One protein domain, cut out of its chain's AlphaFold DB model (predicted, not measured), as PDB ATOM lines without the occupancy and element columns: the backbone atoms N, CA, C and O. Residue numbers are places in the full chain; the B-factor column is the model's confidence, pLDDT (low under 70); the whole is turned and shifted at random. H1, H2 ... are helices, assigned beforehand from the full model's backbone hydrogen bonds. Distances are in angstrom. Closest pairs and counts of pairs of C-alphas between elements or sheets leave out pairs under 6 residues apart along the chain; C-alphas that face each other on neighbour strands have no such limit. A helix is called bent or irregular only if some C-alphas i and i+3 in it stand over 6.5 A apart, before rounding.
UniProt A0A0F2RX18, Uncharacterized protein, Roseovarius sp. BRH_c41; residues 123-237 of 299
ATOM      1  N   ALA A 123     -23.969  -4.548  59.533       76.88
ATOM      2  CA  ALA A 123     -22.689  -4.063  59.039       76.88
ATOM      3  C   ALA A 123     -21.755  -5.220  58.644       76.88
ATOM      4  O   ALA A 123     -21.432  -6.101  59.446       76.88
ATOM      5  N   VAL A 124     -21.303  -5.210  57.390       82.44
ATOM      6  CA  VAL A 124     -20.397  -6.230  56.869       82.44
ATOM      7  C   VAL A 124     -18.951  -5.768  57.012       82.44
ATOM      8  O   VAL A 124     -18.605  -4.658  56.633       82.44
ATOM      9  N   SER A 125     -18.074  -6.642  57.517       88.44
ATOM     10  CA  SER A 125     -16.645  -6.323  57.646       88.44
ATOM     11  C   SER A 125     -15.961  -6.072  56.290       88.44
ATOM     12  O   SER A 125     -16.143  -6.851  55.345       88.44
ATOM     13  N   ASP A 126     -15.040  -5.104  56.237       89.31
ATOM     14  CA  ASP A 126     -14.197  -4.814  55.060       89.31
ATOM     15  C   ASP A 126     -13.422  -6.038  54.570       89.31
ATOM     16  O   ASP A 126     -13.212  -6.260  53.374       89.31
ATOM     17  N   ARG A 127     -13.022  -6.903  55.507       90.88
ATOM     18  CA  ARG A 127     -12.325  -8.150  55.192       90.88
ATOM     19  C   ARG A 127     -13.197  -9.093  54.363       90.88
ATOM     20  O   ARG A 127     -12.670  -9.777  53.479       90.88
ATOM     21  N   LEU A 128     -14.494  -9.173  54.663       89.69
ATOM     22  CA  LEU A 128     -15.439  -9.979  53.893       89.69
ATOM     23  C   LEU A 128     -15.687  -9.346  52.520       89.69
ATOM     24  O   LEU A 128     -15.589 -10.062  51.524       89.69
ATOM     25  N   LEU A 129     -15.868  -8.023  52.450       91.25
ATOM     26  CA  LEU A 129     -15.995  -7.286  51.186       91.25
ATOM     27  C   LEU A 129     -14.794  -7.524  50.259       91.25
ATOM     28  O   LEU A 129     -14.961  -7.947  49.116       91.25
ATOM     29  N   ALA A 130     -13.567  -7.378  50.764       92.31
ATOM     30  CA  ALA A 130     -12.351  -7.606  49.981       92.31
ATOM     31  C   ALA A 130     -12.214  -9.064  49.500       92.31
ATOM     32  O   ALA A 130     -11.685  -9.333  48.417       92.31
ATOM     33  N   ARG A 131     -12.670 -10.041  50.297       92.19
ATOM     34  CA  ARG A 131     -12.698 -11.460  49.894       92.19
ATOM     35  C   ARG A 131     -13.747 -11.719  48.819       92.19
ATOM     36  O   ARG A 131     -13.435 -12.399  47.843       92.19
ATOM     37  N   ALA A 132     -14.944 -11.170  48.992       93.44
ATOM     38  CA  ALA A 132     -16.027 -11.272  48.029       93.44
ATOM     39  C   ALA A 132     -15.640 -10.635  46.689       93.44
ATOM     40  O   ALA A 132     -15.829 -11.265  45.656       93.44
ATOM     41  N   ALA A 133     -14.992  -9.465  46.698       94.94
ATOM     42  CA  ALA A 133     -14.497  -8.798  45.492       94.94
ATOM     43  C   ALA A 133     -13.532  -9.682  44.681       94.94
ATOM     44  O   ALA A 133     -13.655  -9.792  43.461       94.94
ATOM     45  N   ARG A 134     -12.613 -10.400  45.346       94.12
ATOM     46  CA  ARG A 134     -11.735 -11.375  44.667       94.12
ATOM     47  C   ARG A 134     -12.517 -12.537  44.053       94.12
ATOM     48  O   ARG A 134     -12.195 -12.973  42.951       94.12
ATOM     49  N   GLY A 135     -13.531 -13.039  44.754       94.81
ATOM     50  CA  GLY A 135     -14.408 -14.088  44.238       94.81
ATOM     51  C   GLY A 135     -15.256 -13.638  43.053       94.81
ATOM     52  O   GLY A 135     -15.336 -14.352  42.056       94.81
ATOM     53  N   ALA A 136     -15.809 -12.429  43.122       95.50
ATOM     54  CA  ALA A 136     -16.521 -11.784  42.030       95.50
ATOM     55  C   ALA A 136     -15.622 -11.633  40.797       95.50
ATOM     56  O   ALA A 136     -16.011 -12.041  39.707       95.50
ATOM     57  N   GLN A 137     -14.385 -11.161  40.966       95.88
ATOM     58  CA  GLN A 137     -13.436 -11.050  39.858       95.88
ATOM     59  C   GLN A 137     -13.087 -12.416  39.249       95.88
ATOM     60  O   GLN A 137     -13.022 -12.552  38.023       95.88
ATOM     61  N   ALA A 138     -12.893 -13.444  40.081       93.81
ATOM     62  CA  ALA A 138     -12.664 -14.805  39.605       93.81
ATOM     63  C   ALA A 138     -13.860 -15.319  38.787       93.81
ATOM     64  O   ALA A 138     -13.660 -15.874  37.706       93.81
ATOM     65  N   LEU A 139     -15.087 -15.086  39.269       92.81
ATOM     66  CA  LEU A 139     -16.321 -15.457  38.580       92.81
ATOM     67  C   LEU A 139     -16.472 -14.704  37.249       92.81
ATOM     68  O   LEU A 139     -16.662 -15.349  36.222       92.81
ATOM     69  N   LYS A 140     -16.289 -13.374  37.240       93.31
ATOM     70  CA  LYS A 140     -16.305 -12.539  36.024       93.31
ATOM     71  C   LYS A 140     -15.326 -13.071  34.979       93.31
ATOM     72  O   LYS A 140     -15.685 -13.226  33.817       93.31
ATOM     73  N   THR A 141     -14.109 -13.407  35.403       93.19
ATOM     74  CA  THR A 141     -13.061 -13.933  34.515       93.19
ATOM     75  C   THR A 141     -13.429 -15.305  33.951       93.19
ATOM     76  O   THR A 141     -13.277 -15.533  32.753       93.19
ATOM     77  N   ALA A 142     -13.924 -16.226  34.786       90.69
ATOM     78  CA  ALA A 142     -14.323 -17.564  34.342       90.69
ATOM     79  C   ALA A 142     -15.492 -17.514  33.349       90.69
ATOM     80  O   ALA A 142     -15.494 -18.250  32.367       90.69
ATOM     81  N   VAL A 143     -16.446 -16.609  33.576       88.38
ATOM     82  CA  VAL A 143     -17.565 -16.362  32.665       88.38
ATOM     83  C   VAL A 143     -17.085 -15.748  31.348       88.38
ATOM     84  O   VAL A 143     -17.411 -16.267  30.285       88.38
ATOM     85  N   ALA A 144     -16.263 -14.696  31.401       89.06
ATOM     86  CA  ALA A 144     -15.755 -14.015  30.209       89.06
ATOM     87  C   ALA A 144     -14.895 -14.925  29.312       89.06
ATOM     88  O   ALA A 144     -14.910 -14.785  28.094       89.06
ATOM     89  N   THR A 145     -14.162 -15.867  29.910       90.00
ATOM     90  CA  THR A 145     -13.313 -16.836  29.189       90.00
ATOM     91  C   THR A 145     -14.030 -18.140  28.840       90.00
ATOM     92  O   THR A 145     -13.426 -19.017  28.228       90.00
ATOM     93  N   ASN A 146     -15.304 -18.288  29.223       85.62
ATOM     94  CA  ASN A 146     -16.072 -19.527  29.093       85.62
ATOM     95  C   ASN A 146     -15.338 -20.764  29.667       85.62
ATOM     96  O   ASN A 146     -15.397 -21.869  29.118       85.62
ATOM     97  N   ASP A 147     -14.622 -20.597  30.785       88.31
ATOM     98  CA  ASP A 147     -13.874 -21.684  31.419       88.31
ATOM     99  C   ASP A 147     -14.822 -22.605  32.203       88.31
ATOM    100  O   ASP A 147     -15.044 -22.469  33.413       88.31
ATOM    101  N   LEU A 148     -15.367 -23.601  31.501       86.19
ATOM    102  CA  LEU A 148     -16.300 -24.583  32.058       86.19
ATOM    103  C   LEU A 148     -15.710 -25.408  33.210       86.19
ATOM    104  O   LEU A 148     -16.463 -25.974  34.006       86.19
ATOM    105  N   ARG A 149     -14.381 -25.553  33.301       86.81
ATOM    106  CA  ARG A 149     -13.749 -26.283  34.414       86.81
ATOM    107  C   ARG A 149     -13.763 -25.423  35.671       86.81
ATOM    108  O   ARG A 149     -14.124 -25.918  36.741       86.81
ATOM    109  N   ARG A 150     -13.424 -24.137  35.548       88.81
ATOM    110  CA  ARG A 150     -13.513 -23.178  36.657       88.81
ATOM    111  C   ARG A 150     -14.949 -22.980  37.118       88.81
ATOM    112  O   ARG A 150     -15.182 -23.058  38.318       88.81
ATOM    113  N   LEU A 151     -15.899 -22.814  36.198       87.50
ATOM    114  CA  LEU A 151     -17.316 -22.656  36.542       87.50
ATOM    115  C   LEU A 151     -17.851 -23.862  37.325       87.50
ATOM    116  O   LEU A 151     -18.412 -23.682  38.400       87.50
ATOM    117  N   ARG A 152     -17.562 -25.093  36.877       85.31
ATOM    118  CA  ARG A 152     -17.922 -26.316  37.623       85.31
ATOM    119  C   ARG A 152     -17.308 -26.365  39.023       85.31
ATOM    120  O   ARG A 152     -17.945 -26.812  39.969       85.31
ATOM    121  N   ARG A 153     -16.070 -25.899  39.186       85.44
ATOM    122  CA  ARG A 153     -15.416 -25.851  40.501       85.44
ATOM    123  C   ARG A 153     -16.027 -24.800  41.430       85.44
ATOM    124  O   ARG A 153     -16.110 -25.034  42.636       85.44
ATOM    125  N   MET A 154     -16.444 -23.659  40.888       88.12
ATOM    126  CA  MET A 154     -17.177 -22.639  41.640       88.12
ATOM    127  C   MET A 154     -18.531 -23.178  42.101       88.12
ATOM    128  O   MET A 154     -18.865 -23.024  43.269       88.12
ATOM    129  N   ASP A 155     -19.247 -23.887  41.229       84.25
ATOM    130  CA  ASP A 155     -20.518 -24.545  41.549       84.25
ATOM    131  C   ASP A 155     -20.382 -25.559  42.683       84.25
ATOM    132  O   ASP A 155     -21.092 -25.483  43.680       84.25
ATOM    133  N   LEU A 156     -19.380 -26.440  42.594       80.31
ATOM    134  CA  LEU A 156     -19.059 -27.386  43.663       80.31
ATOM    135  C   LEU A 156     -18.739 -26.665  44.974       80.31
ATOM    136  O   LEU A 156     -19.162 -27.105  46.037       80.31
ATOM    137  N   THR A 157     -18.015 -25.546  44.910       84.50
ATOM    138  CA  THR A 157     -17.718 -24.742  46.100       84.50
ATOM    139  C   THR A 157     -19.009 -24.219  46.725       84.50
ATOM    140  O   THR A 157     -19.210 -24.395  47.921       84.50
ATOM    141  N   LEU A 158     -19.908 -23.637  45.928       83.81
ATOM    142  CA  LEU A 158     -21.197 -23.128  46.403       83.81
ATOM    143  C   LEU A 158     -22.095 -24.238  46.955       83.81
ATOM    144  O   LEU A 158     -22.701 -24.059  48.009       83.81
ATOM    145  N   HIS A 159     -22.117 -25.405  46.309       77.88
ATOM    146  CA  HIS A 159     -22.847 -26.572  46.791       77.88
ATOM    147  C   HIS A 159     -22.336 -27.011  48.168       77.88
ATOM    148  O   HIS A 159     -23.124 -27.186  49.093       77.88
ATOM    149  N   VAL A 160     -21.014 -27.100  48.349       74.62
ATOM    150  CA  VAL A 160     -20.423 -27.461  49.644       74.62
ATOM    151  C   VAL A 160     -20.727 -26.408  50.711       74.62
ATOM    152  O   VAL A 160     -21.037 -26.782  51.837       74.62
ATOM    153  N   VAL A 161     -20.737 -25.113  50.367       76.69
ATOM    154  CA  VAL A 161     -21.118 -24.044  51.315       76.69
ATOM    155  C   VAL A 161     -22.586 -24.155  51.706       76.69
ATOM    156  O   VAL A 161     -22.913 -24.009  52.877       76.69
ATOM    157  N   SER A 162     -23.469 -24.478  50.761       73.88
ATOM    158  CA  SER A 162     -24.899 -24.647  51.037       73.88
ATOM    159  C   SER A 162     -25.230 -25.825  51.964       73.88
ATOM    160  O   SER A 162     -26.329 -25.863  52.508       73.88
ATOM    161  N   MET A 163     -24.294 -26.765  52.162       68.69
ATOM    162  CA  MET A 163     -24.434 -27.884  53.103       68.69
ATOM    163  C   MET A 163     -24.055 -27.528  54.553       68.69
ATOM    164  O   MET A 163     -24.234 -28.363  55.440       68.69
ATOM    165  N   GLN A 164     -23.509 -26.334  54.822       64.19
ATOM    166  CA  GLN A 164     -23.355 -25.844  56.195       64.19
ATOM    167  C   GLN A 164     -24.704 -25.309  56.694       64.19
ATOM    168  O   GLN A 164     -25.290 -24.437  56.061       64.19
ATOM    169  N   ASP A 165     -25.172 -25.798  57.849       52.75
ATOM    170  CA  ASP A 165     -26.462 -25.459  58.486       52.75
ATOM    171  C   ASP A 165     -26.608 -23.972  58.918       52.75
ATOM    172  O   ASP A 165     -27.564 -23.600  59.596       52.75
ATOM    173  N   PHE A 166     -25.704 -23.083  58.497       46.31
ATOM    174  CA  PHE A 166     -25.782 -21.641  58.739       46.31
ATOM    175  C   PHE A 166     -26.471 -20.925  57.574       46.31
ATOM    176  O   PHE A 166     -25.840 -20.249  56.764       46.31
ATOM    177  N   GLY A 167     -27.796 -21.047  57.527       44.47
ATOM    178  CA  GLY A 167     -28.638 -20.241  56.649       44.47
ATOM    179  C   GLY A 167     -28.875 -20.876  55.282       44.47
ATOM    180  O   GLY A 167     -27.987 -21.414  54.625       44.47
ATOM    181  N   ARG A 168     -30.133 -20.831  54.852       50.00
ATOM    182  CA  ARG A 168     -30.589 -21.379  53.577       50.00
ATOM    183  C   ARG A 168     -29.743 -20.814  52.427       50.00
ATOM    184  O   ARG A 168     -29.901 -19.663  52.059       50.00
ATOM    185  N   SER A 169     -28.958 -21.684  51.793       57.38
ATOM    186  CA  SER A 169     -28.375 -21.511  50.453       57.38
ATOM    187  C   SER A 169     -27.403 -20.334  50.293       57.38
ATOM    188  O   SER A 169     -27.786 -19.254  49.849       57.38
ATOM    189  N   ALA A 170     -26.105 -20.570  50.517       63.69
ATOM    190  CA  ALA A 170     -25.062 -19.654  50.056       63.69
ATOM    191  C   ALA A 170     -25.145 -19.467  48.533       63.69
ATOM    192  O   ALA A 170     -24.709 -20.306  47.746       63.69
ATOM    193  N   SER A 171     -25.743 -18.350  48.128       85.19
ATOM    194  CA  SER A 171     -26.057 -18.040  46.743       85.19
ATOM    195  C   SER A 171     -25.424 -16.716  46.351       85.19
ATOM    196  O   SER A 171     -25.660 -15.682  46.972       85.19
ATOM    197  N   VAL A 172     -24.656 -16.730  45.262       87.62
ATOM    198  CA  VAL A 172     -24.032 -15.524  44.690       87.62
ATOM    199  C   VAL A 172     -25.051 -14.541  44.088       87.62
ATOM    200  O   VAL A 172     -24.691 -13.414  43.754       87.62
ATOM    201  N   ILE A 173     -26.317 -14.958  43.983       89.38
ATOM    202  CA  ILE A 173     -27.473 -14.150  43.567       89.38
ATOM    203  C   ILE A 173     -28.490 -13.960  44.709       89.38
ATOM    204  O   ILE A 173     -29.655 -13.665  44.448       89.38
ATOM    205  N   SER A 174     -28.091 -14.171  45.973       88.12
ATOM    206  CA  SER A 174     -28.974 -13.889  47.114       88.12
ATOM    207  C   SER A 174     -29.291 -12.394  47.193       88.12
ATOM    208  O   SER A 174     -28.425 -11.543  46.980       88.12
ATOM    209  N   ALA A 175     -30.542 -12.081  47.534       87.88
ATOM    210  CA  ALA A 175     -30.969 -10.725  47.867       87.88
ATOM    211  C   ALA A 175     -30.491 -10.284  49.263       87.88
ATOM    212  O   ALA A 175     -30.634  -9.110  49.594       87.88
ATOM    213  N   ASN A 176     -29.963 -11.213  50.071       86.62
ATOM    214  CA  ASN A 176     -29.298 -10.942  51.342       86.62
ATOM    215  C   ASN A 176     -27.808 -10.669  51.088       86.62
ATOM    216  O   ASN A 176     -27.087 -11.517  50.551       86.62
ATOM    217  N   GLU A 177     -27.349  -9.484  51.486       87.50
ATOM    218  CA  GLU A 177     -25.971  -9.043  51.264       87.50
ATOM    219  C   GLU A 177     -24.938  -9.960  51.913       87.50
ATOM    220  O   GLU A 177     -23.986 -10.383  51.254       87.50
ATOM    221  N   ARG A 178     -25.133 -10.319  53.184       86.50
ATOM    222  CA  ARG A 178     -24.187 -11.158  53.923       86.50
ATOM    223  C   ARG A 178     -24.065 -12.546  53.298       86.50
ATOM    224  O   ARG A 178     -22.945 -13.004  53.071       86.50
ATOM    225  N   GLU A 179     -25.182 -13.195  52.970       86.81
ATOM    226  CA  GLU A 179     -25.187 -14.507  52.295       86.81
ATOM    227  C   GLU A 179     -24.441 -14.451  50.960       86.81
ATOM    228  O   GLU A 179     -23.599 -15.304  50.661       86.81
ATOM    229  N   ARG A 180     -24.713 -13.411  50.169       89.81
ATOM    230  CA  ARG A 180     -24.085 -13.213  48.869       89.81
ATOM    231  C   ARG A 180     -22.579 -12.983  48.985       89.81
ATOM    232  O   ARG A 180     -21.803 -13.593  48.245       89.81
ATOM    233  N   LEU A 181     -22.150 -12.123  49.905       90.44
ATOM    234  CA  LEU A 181     -20.736 -11.840  50.134       90.44
ATOM    235  C   LEU A 181     -19.993 -13.077  50.645       90.44
ATOM    236  O   LEU A 181     -18.874 -13.337  50.203       90.44
ATOM    237  N   MET A 182     -20.621 -13.879  51.509       88.56
ATOM    238  CA  MET A 182     -20.078 -15.166  51.950       88.56
ATOM    239  C   MET A 182     -19.922 -16.146  50.784       88.56
ATOM    240  O   MET A 182     -18.854 -16.741  50.631       88.56
ATOM    241  N   ALA A 183     -20.930 -16.261  49.916       89.56
ATOM    242  CA  ALA A 183     -20.878 -17.109  48.726       89.56
ATOM    243  C   ALA A 183     -19.748 -16.690  47.764       89.56
ATOM    244  O   ALA A 183     -18.950 -17.522  47.328       89.56
ATOM    245  N   LEU A 184     -19.617 -15.389  47.480       92.88
ATOM    246  CA  LEU A 184     -18.535 -14.858  46.646       92.88
ATOM    247  C   LEU A 184     -17.162 -15.047  47.306       92.88
ATOM    248  O   LEU A 184     -16.210 -15.472  46.653       92.88
ATOM    249  N   ALA A 185     -17.037 -14.798  48.609       91.81
ATOM    250  CA  ALA A 185     -15.794 -15.031  49.335       91.81
ATOM    251  C   ALA A 185     -15.383 -16.510  49.294       91.81
ATOM    252  O   ALA A 185     -14.205 -16.810  49.070       91.81
ATOM    253  N   ALA A 186     -16.341 -17.428  49.447       88.75
ATOM    254  CA  ALA A 186     -16.110 -18.861  49.328       88.75
ATOM    255  C   ALA A 186     -15.623 -19.238  47.926       88.75
ATOM    256  O   ALA A 186     -14.628 -19.952  47.820       88.75
ATOM    257  N   VAL A 187     -16.225 -18.690  46.862       90.75
ATOM    258  CA  VAL A 187     -15.716 -18.834  45.485       90.75
ATOM    259  C   VAL A 187     -14.255 -18.384  45.397       90.75
ATOM    260  O   VAL A 187     -13.406 -19.136  44.916       90.75
ATOM    261  N   GLY A 188     -13.922 -17.204  45.925       91.25
ATOM    262  CA  GLY A 188     -12.547 -16.699  45.926       91.25
ATOM    263  C   GLY A 188     -11.556 -17.649  46.615       91.25
ATOM    264  O   GLY A 188     -10.490 -17.947  46.071       91.25
ATOM    265  N   VAL A 189     -11.915 -18.174  47.791       87.12
ATOM    266  CA  VAL A 189     -11.075 -19.127  48.536       87.12
ATOM    267  C   VAL A 189     -10.992 -20.480  47.825       87.12
ATOM    268  O   VAL A 189      -9.894 -21.013  47.674       87.12
ATOM    269  N   GLY A 190     -12.113 -21.026  47.354       85.25
ATOM    270  CA  GLY A 190     -12.185 -22.316  46.663       85.25
ATOM    271  C   GLY A 190     -11.378 -22.339  45.366       85.25
ATOM    272  O   GLY A 190     -10.764 -23.359  45.027       85.25
ATOM    273  N   MET A 191     -11.288 -21.200  44.674       88.19
ATOM    274  CA  MET A 191     -10.459 -21.057  43.479       88.19
ATOM    275  C   MET A 191      -8.969 -20.924  43.803       88.19
ATOM    276  O   MET A 191      -8.160 -21.617  43.184       88.19
ATOM    277  N   ALA A 192      -8.598 -20.108  44.794       86.50
ATOM    278  CA  ALA A 192      -7.194 -19.868  45.135       86.50
ATOM    279  C   ALA A 192      -6.550 -21.007  45.948       86.50
ATOM    280  O   ALA A 192      -5.376 -21.322  45.766       86.50
ATOM    281  N   ARG A 193      -7.295 -21.613  46.878       83.75
ATOM    282  CA  ARG A 193      -6.799 -22.606  47.843       83.75
ATOM    283  C   ARG A 193      -7.859 -23.695  48.071       83.75
ATOM    284  O   ARG A 193      -8.492 -23.703  49.121       83.75
ATOM    285  N   PRO A 194      -8.052 -24.642  47.135       79.31
ATOM    286  CA  PRO A 194      -9.183 -25.580  47.151       79.31
ATOM    287  C   PRO A 194      -9.266 -26.427  48.418       79.31
ATOM    288  O   PRO A 194     -10.340 -26.564  48.988       79.31
ATOM    289  N   LEU A 195      -8.132 -26.966  48.881       79.31
ATOM    290  CA  LEU A 195      -8.090 -27.790  50.093       79.31
ATOM    291  C   LEU A 195      -8.418 -26.975  51.346       79.31
ATOM    292  O   LEU A 195      -9.120 -27.461  52.224       79.31
ATOM    293  N   LEU A 196      -7.934 -25.730  51.416       78.56
ATOM    294  CA  LEU A 196      -8.244 -24.825  52.520       78.56
ATOM    295  C   LEU A 196      -9.703 -24.366  52.465       78.56
ATOM    296  O   LEU A 196     -10.351 -24.303  53.499       78.56
ATOM    297  N   GLY A 197     -10.223 -24.070  51.271       76.00
ATOM    298  CA  GLY A 197     -11.627 -23.735  51.055       76.00
ATOM    299  C   GLY A 197     -12.526 -24.866  51.521       76.00
ATOM    300  O   GLY A 197     -13.356 -24.649  52.390       76.00
ATOM    301  N   ALA A 198     -12.285 -26.087  51.047       75.88
ATOM    302  CA  ALA A 198     -13.022 -27.258  51.504       75.88
ATOM    303  C   ALA A 198     -12.908 -27.464  53.026       75.88
ATOM    304  O   ALA A 198     -13.896 -27.802  53.660       75.88
ATOM    305  N   ALA A 199     -11.741 -27.213  53.630       78.25
ATOM    306  CA  ALA A 199     -11.561 -27.336  55.079       78.25
ATOM    307  C   ALA A 199     -12.355 -26.286  55.868       78.25
ATOM    308  O   ALA A 199     -12.980 -26.628  56.861       78.25
ATOM    309  N   ILE A 200     -12.374 -25.030  55.411       76.25
ATOM    310  CA  ILE A 200     -13.176 -23.958  56.019       76.25
ATOM    311  C   ILE A 200     -14.673 -24.265  55.889       76.25
ATOM    312  O   ILE A 200     -15.424 -24.046  56.833       76.25
ATOM    313  N   ILE A 201     -15.103 -24.791  54.741       71.00
ATOM    314  CA  ILE A 201     -16.515 -25.091  54.475       71.00
ATOM    315  C   ILE A 201     -16.980 -26.394  55.153       71.00
ATOM    316  O   ILE A 201     -18.161 -26.606  55.388       71.00
ATOM    317  N   LEU A 202     -16.078 -27.304  55.507       74.44
ATOM    318  CA  LEU A 202     -16.437 -28.512  56.264       74.44
ATOM    319  C   LEU A 202     -16.207 -28.356  57.770       74.44
ATOM    320  O   LEU A 202     -16.430 -29.300  58.527       74.44
ATOM    321  N   ARG A 203     -15.795 -27.159  58.197       76.25
ATOM    322  CA  ARG A 203     -15.499 -26.835  59.586       76.25
ATOM    323  C   ARG A 203     -16.697 -27.076  60.495       76.25
ATOM    324  O   ARG A 203     -17.790 -26.606  60.195       76.25
ATOM    325  N   GLY A 204     -16.483 -27.858  61.556       72.69
ATOM    326  CA  GLY A 204     -17.518 -28.251  62.519       72.69
ATOM    327  C   GLY A 204     -18.653 -29.126  61.964       72.69
ATOM    328  O   GLY A 204     -19.618 -29.370  62.681       72.69
ATOM    329  N   ASN A 205     -18.581 -29.605  60.712       75.56
ATOM    330  CA  ASN A 205     -19.679 -30.328  60.061       75.56
ATOM    331  C   ASN A 205     -19.317 -31.791  59.756       75.56
ATOM    332  O   ASN A 205     -19.105 -32.201  58.609       75.56
ATOM    333  N   ASP A 206     -19.301 -32.614  60.806       79.81
ATOM    334  CA  ASP A 206     -19.009 -34.049  60.699       79.81
ATOM    335  C   ASP A 206     -20.010 -34.801  59.814       79.81
ATOM    336  O   ASP A 206     -19.668 -35.817  59.199       79.81
ATOM    337  N   ARG A 207     -21.255 -34.313  59.724       80.94
ATOM    338  CA  ARG A 207     -22.269 -34.881  58.830       80.94
ATOM    339  C   ARG A 207     -21.850 -34.715  57.372       80.94
ATOM    340  O   ARG A 207     -21.827 -35.711  56.651       80.94
ATOM    341  N   ALA A 208     -21.451 -33.514  56.959       76.88
ATOM    342  CA  ALA A 208     -20.985 -33.251  55.600       76.88
ATOM    343  C   ALA A 208     -19.729 -34.071  55.258       76.88
ATOM    344  O   ALA A 208     -19.624 -34.618  54.160       76.88
ATOM    345  N   VAL A 209     -18.807 -34.252  56.211       80.56
ATOM    346  CA  VAL A 209     -17.634 -35.127  56.024       80.56
ATOM    347  C   VAL A 209     -18.048 -36.587  55.799       80.56
ATOM    348  O   VAL A 209     -17.486 -37.255  54.925       80.56
ATOM    349  N   ARG A 210     -19.034 -37.103  56.549       82.44
ATOM    350  CA  ARG A 210     -19.558 -38.468  56.349       82.44
ATOM    351  C   ARG A 210     -20.229 -38.630  54.988       82.44
ATOM    352  O   ARG A 210     -19.943 -39.613  54.306       82.44
ATOM    353  N   GLU A 211     -21.052 -37.673  54.574       81.62
ATOM    354  CA  GLU A 211     -21.710 -37.708  53.262       81.62
ATOM    355  C   GLU A 211     -20.696 -37.641  52.114       81.62
ATOM    356  O   GLU A 211     -20.767 -38.441  51.182       81.62
ATOM    357  N   LEU A 212     -19.655 -36.807  52.219       78.69
ATOM    358  CA  LEU A 212     -18.574 -36.779  51.226       78.69
ATOM    359  C   LEU A 212     -17.829 -38.116  51.126       78.69
ATOM    360  O   LEU A 212     -17.488 -38.550  50.027       78.69
ATOM    361  N   ARG A 213     -17.590 -38.800  52.252       82.31
ATOM    362  CA  ARG A 213     -16.964 -40.136  52.244       82.31
ATOM    363  C   ARG A 213     -17.846 -41.186  51.565       82.31
ATOM    364  O   ARG A 213     -17.294 -42.106  50.959       82.31
ATOM    365  N   ARG A 214     -19.174 -41.066  51.683       81.88
ATOM    366  CA  ARG A 214     -20.152 -41.947  51.022       81.88
ATOM    367  C   ARG A 214     -20.219 -41.677  49.522       81.88
ATOM    368  O   ARG A 214     -20.127 -42.618  48.744       81.88
ATOM    369  N   ALA A 215     -20.310 -40.408  49.128       77.62
ATOM    370  CA  ALA A 215     -20.406 -40.002  47.728       77.62
ATOM    371  C   ALA A 215     -19.107 -40.246  46.938       77.62
ATOM    372  O   ALA A 215     -19.152 -40.556  45.749       77.62
ATOM    373  N   PHE A 216     -17.942 -40.140  47.589       79.00
ATOM    374  CA  PHE A 216     -16.634 -40.254  46.936       79.00
ATOM    375  C   PHE A 216     -15.731 -41.297  47.616       79.00
ATOM    376  O   PHE A 216     -14.689 -40.947  48.187       79.00
ATOM    377  N   PRO A 217     -16.065 -42.599  47.530       79.38
ATOM    378  CA  PRO A 217     -15.340 -43.653  48.240       79.38
ATOM    379  C   PRO A 217     -13.860 -43.753  47.830       79.38
ATOM    380  O   PRO A 217     -13.011 -44.045  48.673       79.38
ATOM    381  N   LEU A 218     -13.526 -43.426  46.577       89.25
ATOM    382  CA  LEU A 218     -12.147 -43.422  46.063       89.25
ATOM    383  C   LEU A 218     -11.299 -42.234  46.562       89.25
ATOM    384  O   LEU A 218     -10.076 -42.270  46.479       89.25
ATOM    385  N   HIS A 219     -11.917 -41.192  47.131       84.38
ATOM    386  CA  HIS A 219     -11.238 -39.945  47.510       84.38
ATOM    387  C   HIS A 219     -11.037 -39.793  49.028       84.38
ATOM    388  O   HIS A 219     -10.724 -38.704  49.517       84.38
ATOM    389  N   ARG A 220     -11.152 -40.888  49.796       82.38
ATOM    390  CA  ARG A 220     -11.062 -40.890  51.271       82.38
ATOM    391  C   ARG A 220      -9.820 -40.186  51.825       82.38
ATOM    392  O   ARG A 220      -9.940 -39.450  52.798       82.38
ATOM    393  N   ARG A 221      -8.646 -40.359  51.204       85.25
ATOM    394  CA  ARG A 221      -7.391 -39.714  51.650       85.25
ATOM    395  C   ARG A 221      -7.452 -38.186  51.554       85.25
ATOM    396  O   ARG A 221      -6.964 -37.493  52.444       85.25
ATOM    397  N   VAL A 222      -8.063 -37.661  50.493       84.75
ATOM    398  CA  VAL A 222      -8.226 -36.214  50.291       84.75
ATOM    399  C   VAL A 222      -9.232 -35.657  51.293       84.75
ATOM    400  O   VAL A 222      -8.947 -34.654  51.940       84.75
ATOM    401  N   ILE A 223     -10.359 -36.346  51.485       83.94
ATOM    402  CA  ILE A 223     -11.384 -35.963  52.467       83.94
ATOM    403  C   ILE A 223     -10.795 -35.944  53.882       83.94
ATOM    404  O   ILE A 223     -11.034 -35.017  54.647       83.94
ATOM    405  N   GLU A 224      -9.956 -36.922  54.215       85.38
ATOM    406  CA  GLU A 224      -9.281 -36.986  55.508       85.38
ATOM    407  C   GLU A 224      -8.267 -35.850  55.705       85.38
ATOM    408  O   GLU A 224      -8.197 -35.252  56.778       85.38
ATOM    409  N   ARG A 225      -7.517 -35.489  54.658       85.31
ATOM    410  CA  ARG A 225      -6.632 -34.319  54.692       85.31
ATOM    411  C   ARG A 225      -7.420 -33.029  54.929       85.31
ATOM    412  O   ARG A 225      -6.961 -32.173  55.680       85.31
ATOM    413  N   ILE A 226      -8.590 -32.901  54.305       83.44
ATOM    414  CA  ILE A 226      -9.490 -31.761  54.498       83.44
ATOM    415  C   ILE A 226     -10.022 -31.728  55.940       83.44
ATOM    416  O   ILE A 226      -9.972 -30.672  56.565       83.44
ATOM    417  N   ARG A 227     -10.428 -32.875  56.501       83.75
ATOM    418  CA  ARG A 227     -10.859 -32.997  57.906       83.75
ATOM    419  C   ARG A 227      -9.773 -32.540  58.884       83.75
ATOM    420  O   ARG A 227     -10.027 -31.697  59.733       83.75
ATOM    421  N   ARG A 228      -8.532 -33.008  58.718       85.19
ATOM    422  CA  ARG A 228      -7.409 -32.583  59.576       85.19
ATOM    423  C   ARG A 228      -7.102 -31.091  59.449       85.19
ATOM    424  O   ARG A 228      -6.745 -30.442  60.426       85.19
ATOM    425  N   LEU A 229      -7.201 -30.536  58.238       83.62
ATOM    426  CA  LEU A 229      -7.055 -29.094  58.026       83.62
ATOM    427  C   LEU A 229      -8.161 -28.314  58.741       83.62
ATOM    428  O   LEU A 229      -7.864 -27.292  59.345       83.62
ATOM    429  N   SER A 230      -9.396 -28.813  58.703       82.50
ATOM    430  CA  SER A 230     -10.533 -28.243  59.424       82.50
ATOM    431  C   SER A 230     -10.293 -28.223  60.936       82.50
ATOM    432  O   SER A 230     -10.345 -27.162  61.543       82.50
ATOM    433  N   GLU A 231      -9.926 -29.358  61.534       82.75
ATOM    434  CA  GLU A 231      -9.635 -29.458  62.975       82.75
ATOM    435  C   GLU A 231      -8.491 -28.529  63.410       82.75
ATOM    436  O   GLU A 231      -8.511 -27.930  64.484       82.75
ATOM    437  N   ASN A 232      -7.474 -28.371  62.560       81.94
ATOM    438  CA  ASN A 232      -6.388 -27.425  62.812       81.94
ATOM    439  C   ASN A 232      -6.848 -25.963  62.737       81.94
ATOM    440  O   ASN A 232      -6.270 -25.116  63.419       81.94
ATOM    441  N   LEU A 233      -7.851 -25.649  61.912       78.12
ATOM    442  CA  LEU A 233      -8.472 -24.325  61.891       78.12
ATOM    443  C   LEU A 233      -9.292 -24.091  63.159       78.12
ATOM    444  O   LEU A 233      -9.166 -23.013  63.728       78.12
ATOM    445  N   ASP A 234     -10.027 -25.098  63.644       72.38
ATOM    446  CA  ASP A 234     -10.750 -25.034  64.925       72.38
ATOM    447  C   ASP A 234      -9.828 -24.707  66.096       72.38
ATOM    448  O   ASP A 234     -10.117 -23.825  66.900       72.38
ATOM    449  N   ARG A 235      -8.650 -25.336  66.138       72.31
ATOM    450  CA  ARG A 235      -7.644 -25.068  67.176       72.31
ATOM    451  C   ARG A 235      -7.023 -23.672  67.093       72.31
ATOM    452  O   ARG A 235      -6.553 -23.160  68.102       72.31
ATOM    453  N   ARG A 236      -6.951 -23.078  65.897       66.75
ATOM    454  CA  ARG A 236      -6.304 -21.771  65.659       66.75
ATOM    455  C   ARG A 236      -7.272 -20.594  65.714       66.75
ATOM    456  O   ARG A 236      -6.830 -19.461  65.872       66.75
ATOM    457  N   LEU A 237      -8.557 -20.852  65.522       61.09
ATOM    458  CA  LEU A 237      -9.631 -19.869  65.521       61.09
ATOM    459  C   LEU A 237     -10.758 -20.413  66.402       61.09
ATOM    460  O   LEU A 237     -11.798 -20.781  65.853       61.09
TER     461      LEU A 237
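What this domain is: This is residues 123 to 237 of the 299 residues of an uncharacterized protein of Roseovarius sp. BRH_c41 (UniProt A0A0F2RX18). What is the shape? H1 and H2 make an open hairpin with H3 set crosswise between them, and H4 joins this cluster to a second hairpin, H5 and H6. What is printed? The printed part has 115 residues with six named helices and no named strand; it is all helix and compact, with a radius of gyration of the C-alphas of 14.1 A and spans of 34 by 34 by 24 A.

How they stand to each other: What comes first? H1, residues 126 to 144, touches H3, residues 177 to 192, at a steep tilt of 64 degrees; the closest C-alphas, of Gly 135 and Gly 188, are 3.6 A apart. H2, residues 148 to 162, touches H3, closest at the C-alphas of Met 154 and Val 187, 5.6 A. What follows? H4, residues 194 to 201, touches residues 226 to 233 alone of H6, residues 217 to 236; the closest C-alphas, of Ala 199 and Ser 230, are 4.6 A apart. H5, residues 206 to 215, forms a hairpin with H6, closest at the C-alphas of Arg 213 and Arg 220, 6.0 A. Are the backbones even? O i to N i+4 pairs are within hydrogen-bond range throughout H1 to H5 and in 14 of 16 in irregular H6, where C-alphas 218 and 221 are 8.2 A apart.

Where its parts are: Where does H1 begin? C-alpha 126 is at (-14.197, -4.814, 55.060), and H1 is 26.5 A long. Where does H6 end? C-alpha 236 is at (-6.304, -21.771, 65.659), and H6 is 29.4 A long.

The domain as a whole: Which link is long? That from H2 to H3, residues 163 to 176. Is confidence low anywhere? The pLDDT is under 70 in residues 163 to 170 and 236 to 237; the printed part has no cut.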